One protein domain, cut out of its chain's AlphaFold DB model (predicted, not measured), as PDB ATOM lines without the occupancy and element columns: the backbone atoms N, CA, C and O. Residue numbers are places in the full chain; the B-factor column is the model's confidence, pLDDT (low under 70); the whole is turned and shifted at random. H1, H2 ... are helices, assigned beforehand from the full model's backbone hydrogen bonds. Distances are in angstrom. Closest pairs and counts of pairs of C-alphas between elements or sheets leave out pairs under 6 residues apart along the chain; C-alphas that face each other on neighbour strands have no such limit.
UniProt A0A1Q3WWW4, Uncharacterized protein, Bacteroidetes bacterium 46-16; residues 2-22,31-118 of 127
ATOM      1  N   TRP A   2       8.803  -5.688  56.529       86.62
ATOM      2  CA  TRP A   2       7.575  -5.143  55.923       86.62
ATOM      3  C   TRP A   2       7.650  -3.645  55.608       86.62
ATOM      4  O   TRP A   2       7.304  -3.244  54.507       86.62
ATOM      5  N   LEU A   3       8.222  -2.838  56.509       90.19
ATOM      6  CA  LEU A   3       8.483  -1.417  56.239       90.19
ATOM      7  C   LEU A   3       9.390  -1.198  55.018       90.19
ATOM      8  O   LEU A   3       9.106  -0.338  54.197       90.19
ATOM      9  N   ALA A   4      10.452  -1.994  54.866       90.06
ATOM     10  CA  ALA A   4      11.332  -1.894  53.702       90.06
ATOM     11  C   ALA A   4      10.613  -2.315  52.413       90.06
ATOM     12  O   ALA A   4      10.797  -1.680  51.386       90.06
ATOM     13  N   PHE A   5       9.756  -3.334  52.480       91.25
ATOM     14  CA  PHE A   5       8.941  -3.757  51.345       91.25
ATOM     15  C   PHE A   5       7.954  -2.667  50.907       91.25
ATOM     16  O   PHE A   5       7.905  -2.332  49.729       91.25
ATOM     17  N   ILE A   6       7.243  -2.046  51.854       93.62
ATOM     18  CA  ILE A   6       6.333  -0.919  51.586       93.62
ATOM     19  C   ILE A   6       7.097   0.265  50.980       93.62
ATOM     20  O   ILE A   6       6.640   0.857  50.007       93.62
ATOM     21  N   LEU A   7       8.281   0.585  51.509       93.38
ATOM     22  CA  LEU A   7       9.126   1.647  50.961       93.38
ATOM     23  C   LEU A   7       9.596   1.332  49.534       93.38
ATOM     24  O   LEU A   7       9.572   2.220  48.690       93.38
ATOM     25  N   ILE A   8       9.974   0.086  49.235       92.75
ATOM     26  CA  ILE A   8      10.335  -0.331  47.869       92.75
ATOM     27  C   ILE A   8       9.130  -0.211  46.930       92.75
ATOM     28  O   ILE A   8       9.288   0.274  45.815       92.75
ATOM     29  N   ILE A   9       7.923  -0.580  47.375       93.75
ATOM     30  CA  ILE A   9       6.692  -0.385  46.592       93.75
ATOM     31  C   ILE A   9       6.460   1.103  46.313       93.75
ATOM     32  O   ILE A   9       6.188   1.468  45.173       93.75
ATOM     33  N   ALA A  10       6.611   1.971  47.317       93.25
ATOM     34  CA  ALA A  10       6.453   3.413  47.143       93.25
ATOM     35  C   ALA A  10       7.493   4.000  46.169       93.25
ATOM     36  O   ALA A  10       7.147   4.821  45.322       93.25
ATOM     37  N   LEU A  11       8.751   3.549  46.243       92.12
ATOM     38  CA  LEU A  11       9.809   3.941  45.304       92.12
ATOM     39  C   LEU A  11       9.526   3.444  43.881       92.12
ATOM     40  O   LEU A  11       9.680   4.208  42.933       92.12
ATOM     41  N   CYS A  12       9.068   2.200  43.729       91.38
ATOM     42  CA  CYS A  12       8.655   1.638  42.444       91.38
ATOM     43  C   CYS A  12       7.478   2.417  41.843       91.38
ATOM     44  O   CYS A  12       7.465   2.700  40.648       91.38
ATOM     45  N   TRP A  13       6.495   2.784  42.666       90.62
ATOM     46  CA  TRP A  13       5.362   3.596  42.233       90.62
ATOM     47  C   TRP A  13       5.809   4.989  41.774       90.62
ATOM     48  O   TRP A  13       5.358   5.471  40.737       90.62
ATOM     49  N   LEU A  14       6.748   5.611  42.496       88.62
ATOM     50  CA  LEU A  14       7.349   6.886  42.102       88.62
ATOM     51  C   LEU A  14       8.074   6.753  40.756       88.62
ATOM     52  O   LEU A  14       7.868   7.586  39.873       88.62
ATOM     53  N   ASP A  15       8.864   5.694  40.564       86.06
ATOM     54  CA  ASP A  15       9.538   5.438  39.287       86.06
ATOM     55  C   ASP A  15       8.549   5.335  38.128       86.06
ATOM     56  O   ASP A  15       8.706   5.997  37.099       86.06
ATOM     57  N   TYR A  16       7.479   4.573  38.332       84.38
ATOM     58  CA  TYR A  16       6.439   4.385  37.336       84.38
ATOM     59  C   TYR A  16       5.736   5.704  36.980       84.38
ATOM     60  O   TYR A  16       5.653   6.072  35.805       84.38
ATOM     61  N   GLN A  17       5.324   6.472  37.991       83.06
ATOM     62  CA  GLN A  17       4.541   7.695  37.815       83.06
ATOM     63  C   GLN A  17       5.355   8.881  37.281       83.06
ATOM     64  O   GLN A  17       4.816   9.728  36.572       83.06
ATOM     65  N   PHE A  18       6.639   8.998  37.616       78.69
ATOM     66  CA  PHE A  18       7.436  10.170  37.230       78.69
ATOM     67  C   PHE A  18       8.402   9.902  36.085       78.69
ATOM     68  O   PHE A  18       8.681  10.823  35.311       78.69
ATOM     69  N   PHE A  19       8.911   8.676  35.970       75.88
ATOM     70  CA  PHE A  19      10.012   8.371  35.065       75.88
ATOM     71  C   PHE A  19       9.681   7.308  34.026       75.88
ATOM     72  O   PHE A  19      10.367   7.291  33.014       75.88
ATOM     73  N   THR A  20       8.675   6.449  34.199       72.38
ATOM     74  CA  THR A  20       8.361   5.410  33.197       72.38
ATOM     75  C   THR A  20       7.158   5.783  32.331       72.38
ATOM     76  O   THR A  20       7.335   5.871  31.114       72.38
ATOM     77  N   GLU A  21       5.999   6.094  32.925       65.81
ATOM     78  CA  GLU A  21       4.734   6.267  32.181       65.81
ATOM     79  C   GLU A  21       3.938   7.554  32.470       65.81
ATOM     80  O   GLU A  21       3.050   7.894  31.694       65.81
ATOM     81  N   GLY A  22       4.200   8.302  33.547       60.66
ATOM     82  CA  GLY A  22       3.316   9.428  33.894       60.66
ATOM     83  C   GLY A  22       3.617  10.776  33.220       60.66
ATOM     84  O   GLY A  22       4.602  10.963  32.506       60.66
ATOM     85  N   GLN A  31      18.541  12.399  29.029       78.88
ATOM     86  CA  GLN A  31      19.705  12.264  29.910       78.88
ATOM     87  C   GLN A  31      19.328  12.353  31.396       78.88
ATOM     88  O   GLN A  31      19.746  11.510  32.190       78.88
ATOM     89  N   LYS A  32      18.491  13.330  31.774       83.19
ATOM     90  CA  LYS A  32      18.037  13.502  33.164       83.19
ATOM     91  C   LYS A  32      17.238  12.286  33.629       83.19
ATOM     92  O   LYS A  32      17.463  11.797  34.731       83.19
ATOM     93  N   ARG A  33      16.375  11.751  32.762       82.69
ATOM     94  CA  ARG A  33      15.582  10.543  33.031       82.69
ATOM     95  C   ARG A  33      16.467   9.321  33.315       82.69
ATOM     96  O   ARG A  33      16.248   8.628  34.302       82.69
ATOM     97  N   ARG A  34      17.516   9.097  32.512       83.56
ATOM     98  CA  ARG A  34      18.480   7.993  32.718       83.56
ATOM     99  C   ARG A  34      19.194   8.085  34.070       83.56
ATOM    100  O   ARG A  34      19.293   7.082  34.770       83.56
ATOM    101  N   ILE A  35      19.647   9.282  34.449       86.81
ATOM    102  CA  ILE A  35      20.313   9.517  35.741       86.81
ATOM    103  C   ILE A  35      19.344   9.268  36.902       86.81
ATOM    104  O   ILE A  35      19.713   8.610  37.873       86.81
ATOM    105  N   MET A  36      18.098   9.738  36.796       88.75
ATOM    106  CA  MET A  36      17.093   9.544  37.846       88.75
ATOM    107  C   MET A  36      16.765   8.071  38.075       88.75
ATOM    108  O   MET A  36      16.704   7.648  39.226       88.75
ATOM    109  N   HIS A  37      16.647   7.266  37.016       89.56
ATOM    110  CA  HIS A  37      16.448   5.826  37.184       89.56
ATOM    111  C   HIS A  37      17.623   5.148  37.907       89.56
ATOM    112  O   HIS A  37      17.398   4.289  38.755       89.56
ATOM    113  N   LEU A  38      18.872   5.538  37.615       90.00
ATOM    114  CA  LEU A  38      20.043   5.008  38.326       90.00
ATOM    115  C   LEU A  38      20.041   5.409  39.805       90.00
ATOM    116  O   LEU A  38      20.279   4.567  40.669       90.00
ATOM    117  N   LEU A  39      19.721   6.671  40.107       91.81
ATOM    118  CA  LEU A  39      19.580   7.145  41.487       91.81
ATOM    119  C   LEU A  39      18.485   6.381  42.236       91.81
ATOM    120  O   LEU A  39      18.683   5.988  43.385       91.81
ATOM    121  N   LEU A  40      17.357   6.117  41.581       91.81
ATOM    122  CA  LEU A  40      16.249   5.380  42.174       91.81
ATOM    123  C   LEU A  40      16.622   3.911  42.429       91.81
ATOM    124  O   LEU A  40      16.306   3.380  43.495       91.81
ATOM    125  N   LEU A  41      17.397   3.289  41.533       92.56
ATOM    126  CA  LEU A  41      17.975   1.958  41.750       92.56
ATOM    127  C   LEU A  41      18.895   1.936  42.983       92.56
ATOM    128  O   LEU A  41      18.819   1.013  43.801       92.56
ATOM    129  N   CYS A  42      19.716   2.974  43.173       94.38
ATOM    130  CA  CYS A  42      20.538   3.141  44.376       94.38
ATOM    131  C   CYS A  42      19.675   3.282  45.641       94.38
ATOM    132  O   CYS A  42      19.964   2.636  46.652       94.38
ATOM    133  N   CYS A  43      18.590   4.063  45.590       94.69
ATOM    134  CA  CYS A  43      17.649   4.196  46.704       94.69
ATOM    135  C   CYS A  43      17.009   2.851  47.067       94.69
ATOM    136  O   CYS A  43      17.040   2.464  48.235       94.69
ATOM    137  N   ILE A  44      16.511   2.096  46.083       94.06
ATOM    138  CA  ILE A  44      15.938   0.757  46.299       94.06
ATOM    139  C   ILE A  44      16.980  -0.183  46.908       94.06
ATOM    140  O   ILE A  44      16.684  -0.898  47.870       94.06
ATOM    141  N   THR A  45      18.218  -0.143  46.408       94.44
ATOM    142  CA  THR A  45      19.330  -0.938  46.949       94.44
ATOM    143  C   THR A  45      19.534  -0.654  48.436       94.44
ATOM    144  O   THR A  45      19.607  -1.594  49.234       94.44
ATOM    145  N   ALA A  46      19.584   0.626  48.818       94.81
ATOM    146  CA  ALA A  46      19.772   1.067  50.198       94.81
ATOM    147  C   ALA A  46      18.588   0.678  51.099       94.81
ATOM    148  O   ALA A  46      18.792   0.139  52.191       94.81
ATOM    149  N   THR A  47      17.351   0.874  50.630       94.50
ATOM    150  CA  THR A  47      16.133   0.477  51.351       94.50
ATOM    151  C   THR A  47      16.088  -1.031  51.577       94.50
ATOM    152  O   THR A  47      15.807  -1.484  52.689       94.50
ATOM    153  N   GLY A  48      16.420  -1.824  50.556       92.88
ATOM    154  CA  GLY A  48      16.514  -3.274  50.676       92.88
ATOM    155  C   GLY A  48      17.612  -3.695  51.648       92.88
ATOM    156  O   GLY A  48      17.350  -4.489  52.549       92.88
ATOM    157  N   TYR A  49      18.811  -3.111  51.552       93.69
ATOM    158  CA  TYR A  49      19.914  -3.373  52.485       93.69
ATOM    159  C   TYR A  49      19.506  -3.127  53.943       93.69
ATOM    160  O   TYR A  49      19.745  -3.977  54.807       93.69
ATOM    161  N   TRP A  50      18.837  -2.003  54.209       94.25
ATOM    162  CA  TRP A  50      18.277  -1.695  55.523       94.25
ATOM    163  C   TRP A  50      17.216  -2.720  55.947       94.25
ATOM    164  O   TRP A  50      17.245  -3.221  57.073       94.25
ATOM    165  N   GLY A  51      16.330  -3.115  55.029       91.19
ATOM    166  CA  GLY A  51      15.328  -4.157  55.248       91.19
ATOM    167  C   GLY A  51      15.915  -5.508  55.663       91.19
ATOM    168  O   GLY A  51      15.331  -6.184  56.516       91.19
ATOM    169  N   TRP A  52      17.075  -5.862  55.107       91.25
ATOM    170  CA  TRP A  52      17.815  -7.096  55.382       91.25
ATOM    171  C   TRP A  52      18.775  -6.999  56.576       91.25
ATOM    172  O   TRP A  52      19.318  -8.023  56.991       91.25
ATOM    173  N   TYR A  53      18.984  -5.815  57.165       87.19
ATOM    174  CA  TYR A  53      19.973  -5.610  58.234       87.19
ATOM    175  C   TYR A  53      19.748  -6.523  59.450       87.19
ATOM    176  O   TYR A  53      20.708  -7.032  60.024       87.19
ATOM    177  N   ARG A  54      18.481  -6.766  59.811       78.75
ATOM    178  CA  ARG A  54      18.088  -7.615  60.951       78.75
ATOM    179  C   ARG A  54      17.737  -9.057  60.566       78.75
ATOM    180  O   ARG A  54      17.257  -9.804  61.412       78.75
ATOM    181  N   HIS A  55      17.915  -9.455  59.305       83.56
ATOM    182  CA  HIS A  55      17.545 -10.800  58.867       83.56
ATOM    183  C   HIS A  55      18.589 -11.834  59.337       83.56
ATOM    184  O   HIS A  55      19.787 -11.586  59.175       83.56
ATOM    185  N   PRO A  56      18.178 -13.001  59.876       81.44
ATOM    186  CA  PRO A  56      19.109 -13.993  60.427       81.44
ATOM    187  C   PRO A  56      20.081 -14.547  59.374       81.44
ATOM    188  O   PRO A  56      21.253 -14.797  59.652       81.44
ATOM    189  N   MET A  57      19.625 -14.680  58.127       83.56
ATOM    190  CA  MET A  57      20.451 -15.166  57.024       83.56
ATOM    191  C   MET A  57      21.257 -14.036  56.386       83.56
ATOM    192  O   MET A  57      20.787 -13.344  55.481       83.56
ATOM    193  N   ARG A  58      22.512 -13.888  56.825       86.38
ATOM    194  CA  ARG A  58      23.447 -12.866  56.316       86.38
ATOM    195  C   ARG A  58      23.739 -12.991  54.814       86.38
ATOM    196  O   ARG A  58      24.084 -11.989  54.189       86.38
ATOM    197  N   TRP A  59      23.617 -14.191  54.239       89.19
ATOM    198  CA  TRP A  59      23.881 -14.426  52.815       89.19
ATOM    199  C   TRP A  59      22.874 -13.705  51.909       89.19
ATOM    200  O   TRP A  59      23.283 -13.178  50.880       89.19
ATOM    201  N   ILE A  60      21.609 -13.569  52.326       90.94
ATOM    202  CA  ILE A  60      20.572 -12.872  51.544       90.94
ATOM    203  C   ILE A  60      20.932 -11.399  51.368       90.94
ATOM    204  O   ILE A  60      20.856 -10.861  50.269       90.94
ATOM    205  N   LYS A  61      21.408 -10.760  52.442       91.38
ATOM    206  CA  LYS A  61      21.878  -9.372  52.393       91.38
ATOM    207  C   LYS A  61      23.057  -9.210  51.429       91.38
ATOM    208  O   LYS A  61      23.092  -8.246  50.672       91.38
ATOM    209  N   LYS A  62      24.023 -10.138  51.463       92.06
ATOM    210  CA  LYS A  62      25.178 -10.119  50.549       92.06
ATOM    211  C   LYS A  62      24.735 -10.294  49.098       92.06
ATOM    212  O   LYS A  62      25.181  -9.535  48.247       92.06
ATOM    213  N   LEU A  63      23.834 -11.242  48.842       94.12
ATOM    214  CA  LEU A  63      23.295 -11.505  47.512       94.12
ATOM    215  C   LEU A  63      22.521 -10.298  46.971       94.12
ATOM    216  O   LEU A  63      22.750  -9.903  45.835       94.12
ATOM    217  N   TRP A  64      21.682  -9.665  47.797       94.94
ATOM    218  CA  TRP A  64      20.978  -8.429  47.445       94.94
ATOM    219  C   TRP A  64      21.948  -7.347  46.965       94.94
ATOM    220  O   TRP A  64      21.823  -6.850  45.851       94.94
ATOM    221  N   VAL A  65      22.950  -7.016  47.784       94.81
ATOM    222  CA  VAL A  65      23.927  -5.972  47.444       94.81
ATOM    223  C   VAL A  65      24.715  -6.339  46.188       94.81
ATOM    224  O   VAL A  65      24.892  -5.496  45.317       94.81
ATOM    225  N   PHE A  66      25.152  -7.592  46.068       95.75
ATOM    226  CA  PHE A  66      25.913  -8.066  44.915       95.75
ATOM    227  C   PHE A  66      25.128  -7.939  43.601       95.75
ATOM    228  O   PHE A  66      25.638  -7.363  42.642       95.75
ATOM    229  N   LEU A  67      23.877  -8.413  43.572       95.50
ATOM    230  CA  LEU A  67      23.025  -8.345  42.382       95.50
ATOM    231  C   LEU A  67      22.752  -6.897  41.959       95.50
ATOM    232  O   LEU A  67      22.848  -6.577  40.774       95.50
ATOM    233  N   TYR A  68      22.460  -6.010  42.915       95.38
ATOM    234  CA  TYR A  68      22.218  -4.598  42.611       95.38
ATOM    235  C   TYR A  68      23.485  -3.870  42.161       95.38
ATOM    236  O   TYR A  68      23.419  -3.112  41.200       95.38
ATOM    237  N   LEU A  69      24.645  -4.123  42.776       95.81
ATOM    238  CA  LEU A  69      25.910  -3.523  42.333       95.81
ATOM    239  C   LEU A  69      26.258  -3.921  40.897       95.81
ATOM    240  O   LEU A  69      26.582  -3.052  40.090       95.81
ATOM    241  N   ILE A  70      26.138  -5.209  40.563       95.94
ATOM    242  CA  ILE A  70      26.369  -5.693  39.196       95.94
ATOM    243  C   ILE A  70      25.384  -5.058  38.219       95.94
ATOM    244  O   ILE A  70      25.785  -4.615  37.148       95.94
ATOM    245  N   THR A  71      24.109  -4.976  38.594       94.38
ATOM    246  CA  THR A  71      23.070  -4.391  37.740       94.38
ATOM    247  C   THR A  71      23.319  -2.905  37.489       94.38
ATOM    248  O   THR A  71      23.282  -2.467  36.341       94.38
ATOM    249  N   ILE A  72      23.633  -2.129  38.531       94.38
ATOM    250  CA  ILE A  72      23.971  -0.703  38.409       94.38
ATOM    251  C   ILE A  72      25.191  -0.527  37.507       94.38
ATOM    252  O   ILE A  72      25.176   0.326  36.621       94.38
ATOM    253  N   PHE A  73      26.225  -1.347  37.705       94.81
ATOM    254  CA  PHE A  73      27.442  -1.293  36.904       94.81
ATOM    255  C   PHE A  73      27.164  -1.608  35.428       94.81
ATOM    256  O   PHE A  73      27.530  -0.819  34.562       94.81
ATOM    257  N   LEU A  74      26.448  -2.698  35.137       93.75
ATOM    258  CA  LEU A  74      26.082  -3.089  33.772       93.75
ATOM    259  C   LEU A  74      25.251  -2.011  33.070       93.75
ATOM    260  O   LEU A  74      25.602  -1.587  31.970       93.75
ATOM    261  N   ILE A  75      24.180  -1.534  33.709       92.94
ATOM    262  CA  ILE A  75      23.309  -0.498  33.137       92.94
ATOM    263  C   ILE A  75      24.093   0.805  32.938       92.94
ATOM    264  O   ILE A  75      23.940   1.458  31.906       92.94
ATOM    265  N   GLY A  76      24.948   1.177  33.894       91.50
ATOM    266  CA  GLY A  76      25.796   2.363  33.811       91.50
ATOM    267  C   GLY A  76      26.781   2.296  32.644       91.50
ATOM    268  O   GLY A  76      26.815   3.209  31.822       91.50
ATOM    269  N   CYS A  77      27.534   1.201  32.523       92.44
ATOM    270  CA  CYS A  77      28.492   0.998  31.438       92.44
ATOM    271  C   CYS A  77      27.814   0.971  30.066       92.44
ATOM    272  O   CYS A  77      28.252   1.676  29.160       92.44
ATOM    273  N   ILE A  78      26.721   0.216  29.916       91.75
ATOM    274  CA  ILE A  78      25.985   0.143  28.647       91.75
ATOM    275  C   ILE A  78      25.381   1.507  28.304       91.75
ATOM    276  O   ILE A  78      25.476   1.951  27.164       91.75
ATOM    277  N   GLY A  79      24.821   2.213  29.290       89.06
ATOM    278  CA  GLY A  79      24.278   3.555  29.101       89.06
ATOM    279  C   GLY A  79      25.326   4.575  28.650       89.06
ATOM    280  O   GLY A  79      25.038   5.387  27.769       89.06
ATOM    281  N   LEU A  80      26.538   4.520  29.213       89.69
ATOM    282  CA  LEU A  80      27.664   5.377  28.826       89.69
ATOM    283  C   LEU A  80      28.176   5.051  27.421       89.69
ATOM    284  O   LEU A  80      28.318   5.953  26.597       89.69
ATOM    285  N   LEU A  81      28.400   3.769  27.125       91.94
ATOM    286  CA  LEU A  81      28.847   3.315  25.807       91.94
ATOM    287  C   LEU A  81      27.828   3.653  24.717       91.94
ATOM    288  O   LEU A  81      28.206   4.153  23.661       91.94
ATOM    289  N   GLN A  82      26.536   3.457  24.989       90.69
ATOM    290  CA  GLN A  82      25.481   3.828  24.050       90.69
ATOM    291  C   GLN A  82      25.421   5.338  23.830       90.69
ATOM    292  O   GLN A  82      25.155   5.779  22.716       90.69
ATOM    293  N   TRP A  83      25.653   6.142  24.869       86.56
ATOM    294  CA  TRP A  83      25.648   7.596  24.731       86.56
ATOM    295  C   TRP A  83      26.816   8.103  23.879       86.56
ATOM    296  O   TRP A  83      26.598   8.971  23.035       86.56
ATOM    297  N   GLN A  84      28.015   7.550  24.068       91.56
ATOM    298  CA  GLN A  84      29.227   8.010  23.388       91.56
ATOM    299  C   GLN A  84      29.379   7.439  21.971       91.56
ATOM    300  O   GLN A  84      29.815   8.149  21.071       91.56
ATOM    301  N   TYR A  85      29.048   6.160  21.780       91.62
ATOM    302  CA  TYR A  85      29.428   5.406  20.581       91.62
ATOM    303  C   TYR A  85      28.246   4.780  19.824       91.62
ATOM    304  O   TYR A  85      28.456   4.265  18.733       91.62
ATOM    305  N   GLN A  86      27.028   4.799  20.385       89.50
ATOM    306  CA  GLN A  86      25.825   4.174  19.802       89.50
ATOM    307  C   GLN A  86      26.029   2.721  19.328       89.50
ATOM    308  O   GLN A  86      25.578   2.332  18.256       89.50
ATOM    309  N   LEU A  87      26.731   1.920  20.133       89.06
ATOM    310  CA  LEU A  87      27.194   0.578  19.750       89.06
ATOM    311  C   LEU A  87      26.107  -0.502  19.763       89.06
ATOM    312  O   LEU A  87      26.323  -1.572  19.202       89.06
ATOM    313  N   PHE A  88      24.994  -0.275  20.460       90.50
ATOM    314  CA  PHE A  88      23.994  -1.303  20.720       90.50
ATOM    315  C   PHE A  88      22.699  -1.047  19.952       90.50
ATOM    316  O   PHE A  88      22.146   0.057  19.978       90.50
ATOM    317  N   ASP A  89      22.189  -2.117  19.346       91.00
ATOM    318  CA  ASP A  89      20.888  -2.147  18.688       91.00
ATOM    319  C   ASP A  89      19.727  -2.133  19.691       91.00
ATOM    320  O   ASP A  89      19.868  -2.477  20.870       91.00
ATOM    321  N   HIS A  90      18.537  -1.807  19.183       87.19
ATOM    322  CA  HIS A  90      17.298  -1.702  19.958       87.19
ATOM    323  C   HIS A  90      17.000  -2.957  20.792       87.19
ATOM    324  O   HIS A  90      16.672  -2.838  21.967       87.19
ATOM    325  N   ASN A  91      17.240  -4.154  20.245       90.00
ATOM    326  CA  ASN A  91      17.020  -5.417  20.959       90.00
ATOM    327  C   ASN A  91      17.836  -5.516  22.259       90.00
ATOM    328  O   ASN A  91      17.342  -5.989  23.281       90.00
ATOM    329  N   VAL A  92      19.096  -5.066  22.239       89.00
ATOM    330  CA  VAL A  92      19.962  -5.094  23.428       89.00
ATOM    331  C   VAL A  92      19.483  -4.060  24.444       89.00
ATOM    332  O   VAL A  92      19.429  -4.338  25.643       89.00
ATOM    333  N   LEU A  93      19.090  -2.876  23.973       88.75
ATOM    334  CA  LEU A  93      18.582  -1.804  24.828       88.75
ATOM    335  C   LEU A  93      17.267  -2.189  25.520       88.75
ATOM    336  O   LEU A  93      17.090  -1.854  26.694       88.75
ATOM    337  N   ASP A  94      16.400  -2.943  24.848       88.81
ATOM    338  CA  ASP A  94      15.141  -3.444  25.408       88.81
ATOM    339  C   ASP A  94      15.372  -4.463  26.528       88.81
ATOM    340  O   ASP A  94      14.718  -4.404  27.573       88.81
ATOM    341  N   VAL A  95      16.364  -5.348  26.384       91.81
ATOM    342  CA  VAL A  95      16.749  -6.275  27.462       91.81
ATOM    343  C   VAL A  95      17.241  -5.500  28.685       91.81
ATOM    344  O   VAL A  95      16.820  -5.775  29.809       91.81
ATOM    345  N   ILE A  96      18.088  -4.488  28.484       91.44
ATOM    346  CA  ILE A  96      18.592  -3.643  29.576       91.44
ATOM    347  C   ILE A  96      17.467  -2.849  30.243       91.44
ATOM    348  O   ILE A  96      17.447  -2.701  31.469       91.44
ATOM    349  N   PHE A  97      16.496  -2.382  29.462       89.06
ATOM    350  CA  PHE A  97      15.284  -1.756  29.974       89.06
ATOM    351  C   PHE A  97      14.468  -2.724  30.846       89.06
ATOM    352  O   PHE A  97      14.084  -2.354  31.958       89.06
ATOM    353  N   GLY A  98      14.270  -3.966  30.397       90.31
ATOM    354  CA  GLY A  98      13.567  -5.005  31.153       90.31
ATOM    355  C   GLY A  98      14.270  -5.367  32.464       90.31
ATOM    356  O   GLY A  98      13.630  -5.409  33.517       90.31
ATOM    357  N   VAL A  99      15.596  -5.535  32.431       93.06
ATOM    358  CA  VAL A  99      16.417  -5.761  33.633       93.06
ATOM    359  C   VAL A  99      16.225  -4.612  34.623       93.06
ATOM    360  O   VAL A  99      15.932  -4.848  35.794       93.06
ATOM    361  N   ARG A 100      16.314  -3.361  34.164       93.19
ATOM    362  CA  ARG A 100      16.106  -2.189  35.024       93.19
ATOM    363  C   ARG A 100      14.729  -2.205  35.689       93.19
ATOM    364  O   ARG A 100      14.655  -2.007  36.896       93.19
ATOM    365  N   ILE A 101      13.657  -2.452  34.934       90.38
ATOM    366  CA  ILE A 101      12.292  -2.511  35.484       90.38
ATOM    367  C   ILE A 101      12.180  -3.606  36.536       90.38
ATOM    368  O   ILE A 101      11.656  -3.359  37.622       90.38
ATOM    369  N   PHE A 102      12.710  -4.795  36.251       94.25
ATOM    370  CA  PHE A 102      12.691  -5.896  37.204       94.25
ATOM    371  C   PHE A 102      13.377  -5.510  38.521       94.25
ATOM    372  O   PHE A 102      12.794  -5.699  39.588       94.25
ATOM    373  N   PHE A 103      14.563  -4.895  38.462       93.56
ATOM    374  CA  PHE A 103      15.300  -4.453  39.651       93.56
ATOM    375  C   PHE A 103      14.721  -3.200  40.334       93.56
ATOM    376  O   PHE A 103      14.958  -3.000  41.527       93.56
ATOM    377  N   CYS A 104      13.933  -2.383  39.634       91.19
ATOM    378  CA  CYS A 104      13.146  -1.304  40.242       91.19
ATOM    379  C   CYS A 104      11.853  -1.798  40.909       91.19
ATOM    380  O   CYS A 104      11.262  -1.083  41.716       91.19
ATOM    381  N   SER A 105      11.394  -3.001  40.573       92.50
ATOM    382  CA  SER A 105      10.152  -3.555  41.108       92.50
ATOM    383  C   SER A 105      10.329  -4.107  42.535       92.50
ATOM    384  O   SER A 105      11.450  -4.371  42.978       92.50
ATOM    385  N   PRO A 106       9.236  -4.364  43.275       93.19
ATOM    386  CA  PRO A 106       9.299  -5.092  44.545       93.19
ATOM    387  C   PRO A 106       9.621  -6.592  44.384       93.19
ATOM    388  O   PRO A 106       9.848  -7.279  45.386       93.19
ATOM    389  N   ALA A 107       9.657  -7.119  43.152       93.69
ATOM    390  CA  ALA A 107       9.810  -8.549  42.888       93.69
ATOM    391  C   ALA A 107      11.133  -9.145  43.406       93.69
ATOM    392  O   ALA A 107      11.064 -10.163  44.097       93.69
ATOM    393  N   PRO A 108      12.324  -8.545  43.190       94.38
ATOM    394  CA  PRO A 108      13.580  -9.099  43.697       94.38
ATOM    395  C   PRO A 108      13.576  -9.248  45.220       94.38
ATOM    396  O   PRO A 108      14.085 -10.232  45.758       94.38
ATOM    397  N   PHE A 109      12.962  -8.294  45.929       93.19
ATOM    398  CA  PHE A 109      12.865  -8.339  47.387       93.19
ATOM    399  C   PHE A 109      11.979  -9.505  47.836       93.19
ATOM    400  O   PHE A 109      12.344 -10.250  48.746       93.19
ATOM    401  N   PHE A 110      10.840  -9.690  47.169       93.44
ATOM    402  CA  PHE A 110       9.909 -10.778  47.452       93.44
ATOM    403  C   PHE A 110      10.491 -12.159  47.111       93.44
ATOM    404  O   PHE A 110      10.376 -13.090  47.906       93.44
ATOM    405  N   ILE A 111      11.196 -12.282  45.983       94.50
ATOM    406  CA  ILE A 111      11.874 -13.519  45.571       94.50
ATOM    407  C   ILE A 111      12.931 -13.919  46.603       94.50
ATOM    408  O   ILE A 111      12.934 -15.057  47.073       94.50
ATOM    409  N   LEU A 112      13.795 -12.986  47.020       92.44
ATOM    410  CA  LEU A 112      14.790 -13.266  48.060       92.44
ATOM    411  C   LEU A 112      14.150 -13.606  49.409       92.44
ATOM    412  O   LEU A 112      14.692 -14.426  50.151       92.44
ATOM    413  N   TYR A 113      13.001 -13.011  49.728       91.25
ATOM    414  CA  TYR A 113      12.243 -13.355  50.927       91.25
ATOM    415  C   TYR A 113      11.751 -14.804  50.897       91.25
ATOM    416  O   TYR A 113      11.976 -15.540  51.861       91.25
ATOM    417  N   ILE A 114      11.156 -15.244  49.785       91.69
ATOM    418  CA  ILE A 114      10.722 -16.635  49.606       91.69
ATOM    419  C   ILE A 114      11.920 -17.584  49.673       91.69
ATOM    420  O   ILE A 114      11.886 -18.553  50.430       91.69
ATOM    421  N   LEU A 115      13.006 -17.284  48.954       90.94
ATOM    422  CA  LEU A 115      14.228 -18.092  48.977       90.94
ATOM    423  C   LEU A 115      14.809 -18.211  50.388       90.94
ATOM    424  O   LEU A 115      15.213 -19.296  50.798       90.94
ATOM    425  N   GLY A 116      14.804 -17.125  51.160       87.50
ATOM    426  CA  GLY A 116      15.218 -17.146  52.559       87.50
ATOM    427  C   GLY A 116      14.346 -18.044  53.429       87.50
ATOM    428  O   GLY A 116      14.862 -18.787  54.260       87.50
ATOM    429  N   ARG A 117      13.024 -18.020  53.230       87.25
ATOM    430  CA  ARG A 117      12.092 -18.883  53.972       87.25
ATOM    431  C   ARG A 117      12.290 -20.358  53.618       87.25
ATOM    432  O   ARG A 117      12.374 -21.169  54.536       87.25
ATOM    433  N   LEU A 118      12.445 -20.679  52.333       88.31
ATOM    434  CA  LEU A 118      12.686 -22.046  51.855       88.31
ATOM    435  C   LEU A 118      14.046 -22.590  52.315       88.31
ATOM    436  O   LEU A 118      14.136 -23.710  52.811       88.31
TER     437      LEU A 118
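This is residues 2 to 22 and 31 to 118 of the 127 residues of an uncharacterized protein of Bacteroidetes bacterium 46-16 (UniProt A0A1Q3WWW4). Three long helices, H1, H2 and H3, lie side by side in a curved wall, neighbours running opposite ways, and the shorter H4 and H5 follow one another along its hollow side. It is a long helical bundle, with H4 and H5 together in place of a fourth long helix and meeting H1 only loosely. The printed part has 109 residues, with five named helices in the order H1 H2 H3 H4 H5 and no named strand; its class is all helix. The whole is compact, with a radius of gyration of the C-alphas of 14.6 A, but elongated in outline, spanning 45 by 28 by 19 A.

The longest helix, H3, residues 58 to 85, touches H2, residues 31 to 52, at a shallow tilt of 7 degrees, opposite ways; their closest C-alphas, those of Trp 52 and Lys 61, are 5.5 A apart. H1, residues 2 to 20, touches H2 at a shallow tilt of 7 degrees, opposite ways, with the C-alphas of Ala 4 and Gly 51 closest at 4.8 A. H1 and H3 are apart. H4, residues 90 to 104, touches H3 beside residues 68 to 75 alone, the closest C-alphas being those of Ile 75 and Ile 96 at 6.7 A; the tilt is a shallow 33 degrees, only just short of steep, opposite ways. H2 and H3 form a helical hairpin, and so do H3 and H4. H4 touches H2 with residues 103 to 104 alone, at a tilt of 37 degrees, only just steep, the same way; the C-alphas of Leu 41 and Cys 104 are closest at 6.0 A. H2, H3 and H4 form an up-and-down bundle, each helix running against the one before it in the chain. H5, residues 107 to 118, and H3 only just touch, with 3 pairs of C-alphas within 8 A; the closest are those of Ile 60 and Leu 112, 6.8 A apart. H1 is close to but not clearly touching H4, with the C-alphas of Cys 12 and Cys 104 closest at 5.8 A. In H1, H2, H3, H4 and H5 every O i to N i+4 pair is within hydrogen-bond range.

H3, 28 residues, measures 40.6 A from C-alpha 58 at (23.447, -12.866, 56.316) to C-alpha 85 at (29.428, 5.406, 20.581). H2, 22 residues, measures 32.1 A. H1 begins at C-alpha 2 at (7.575, -5.143, 55.923) and measures 25.1 A. H4 has 15 residues, and H5, 12 residues, ends at C-alpha 118 at (12.686, -22.046, 51.855).

The two C-alphas farthest apart, those of Pro 56 and Tyr 85, are 45.5 A from each other. Residues 23 to 30 are not printed, and C-alphas 22 and 31 are 17.1 A apart across this cut, which lies in the link from H1 to H2. The links H2 to H3, H3 to H4 and H4 to H5 are tight. The mean pLDDT of the printed part is 89.9, and residues 21 to 22 are under 70.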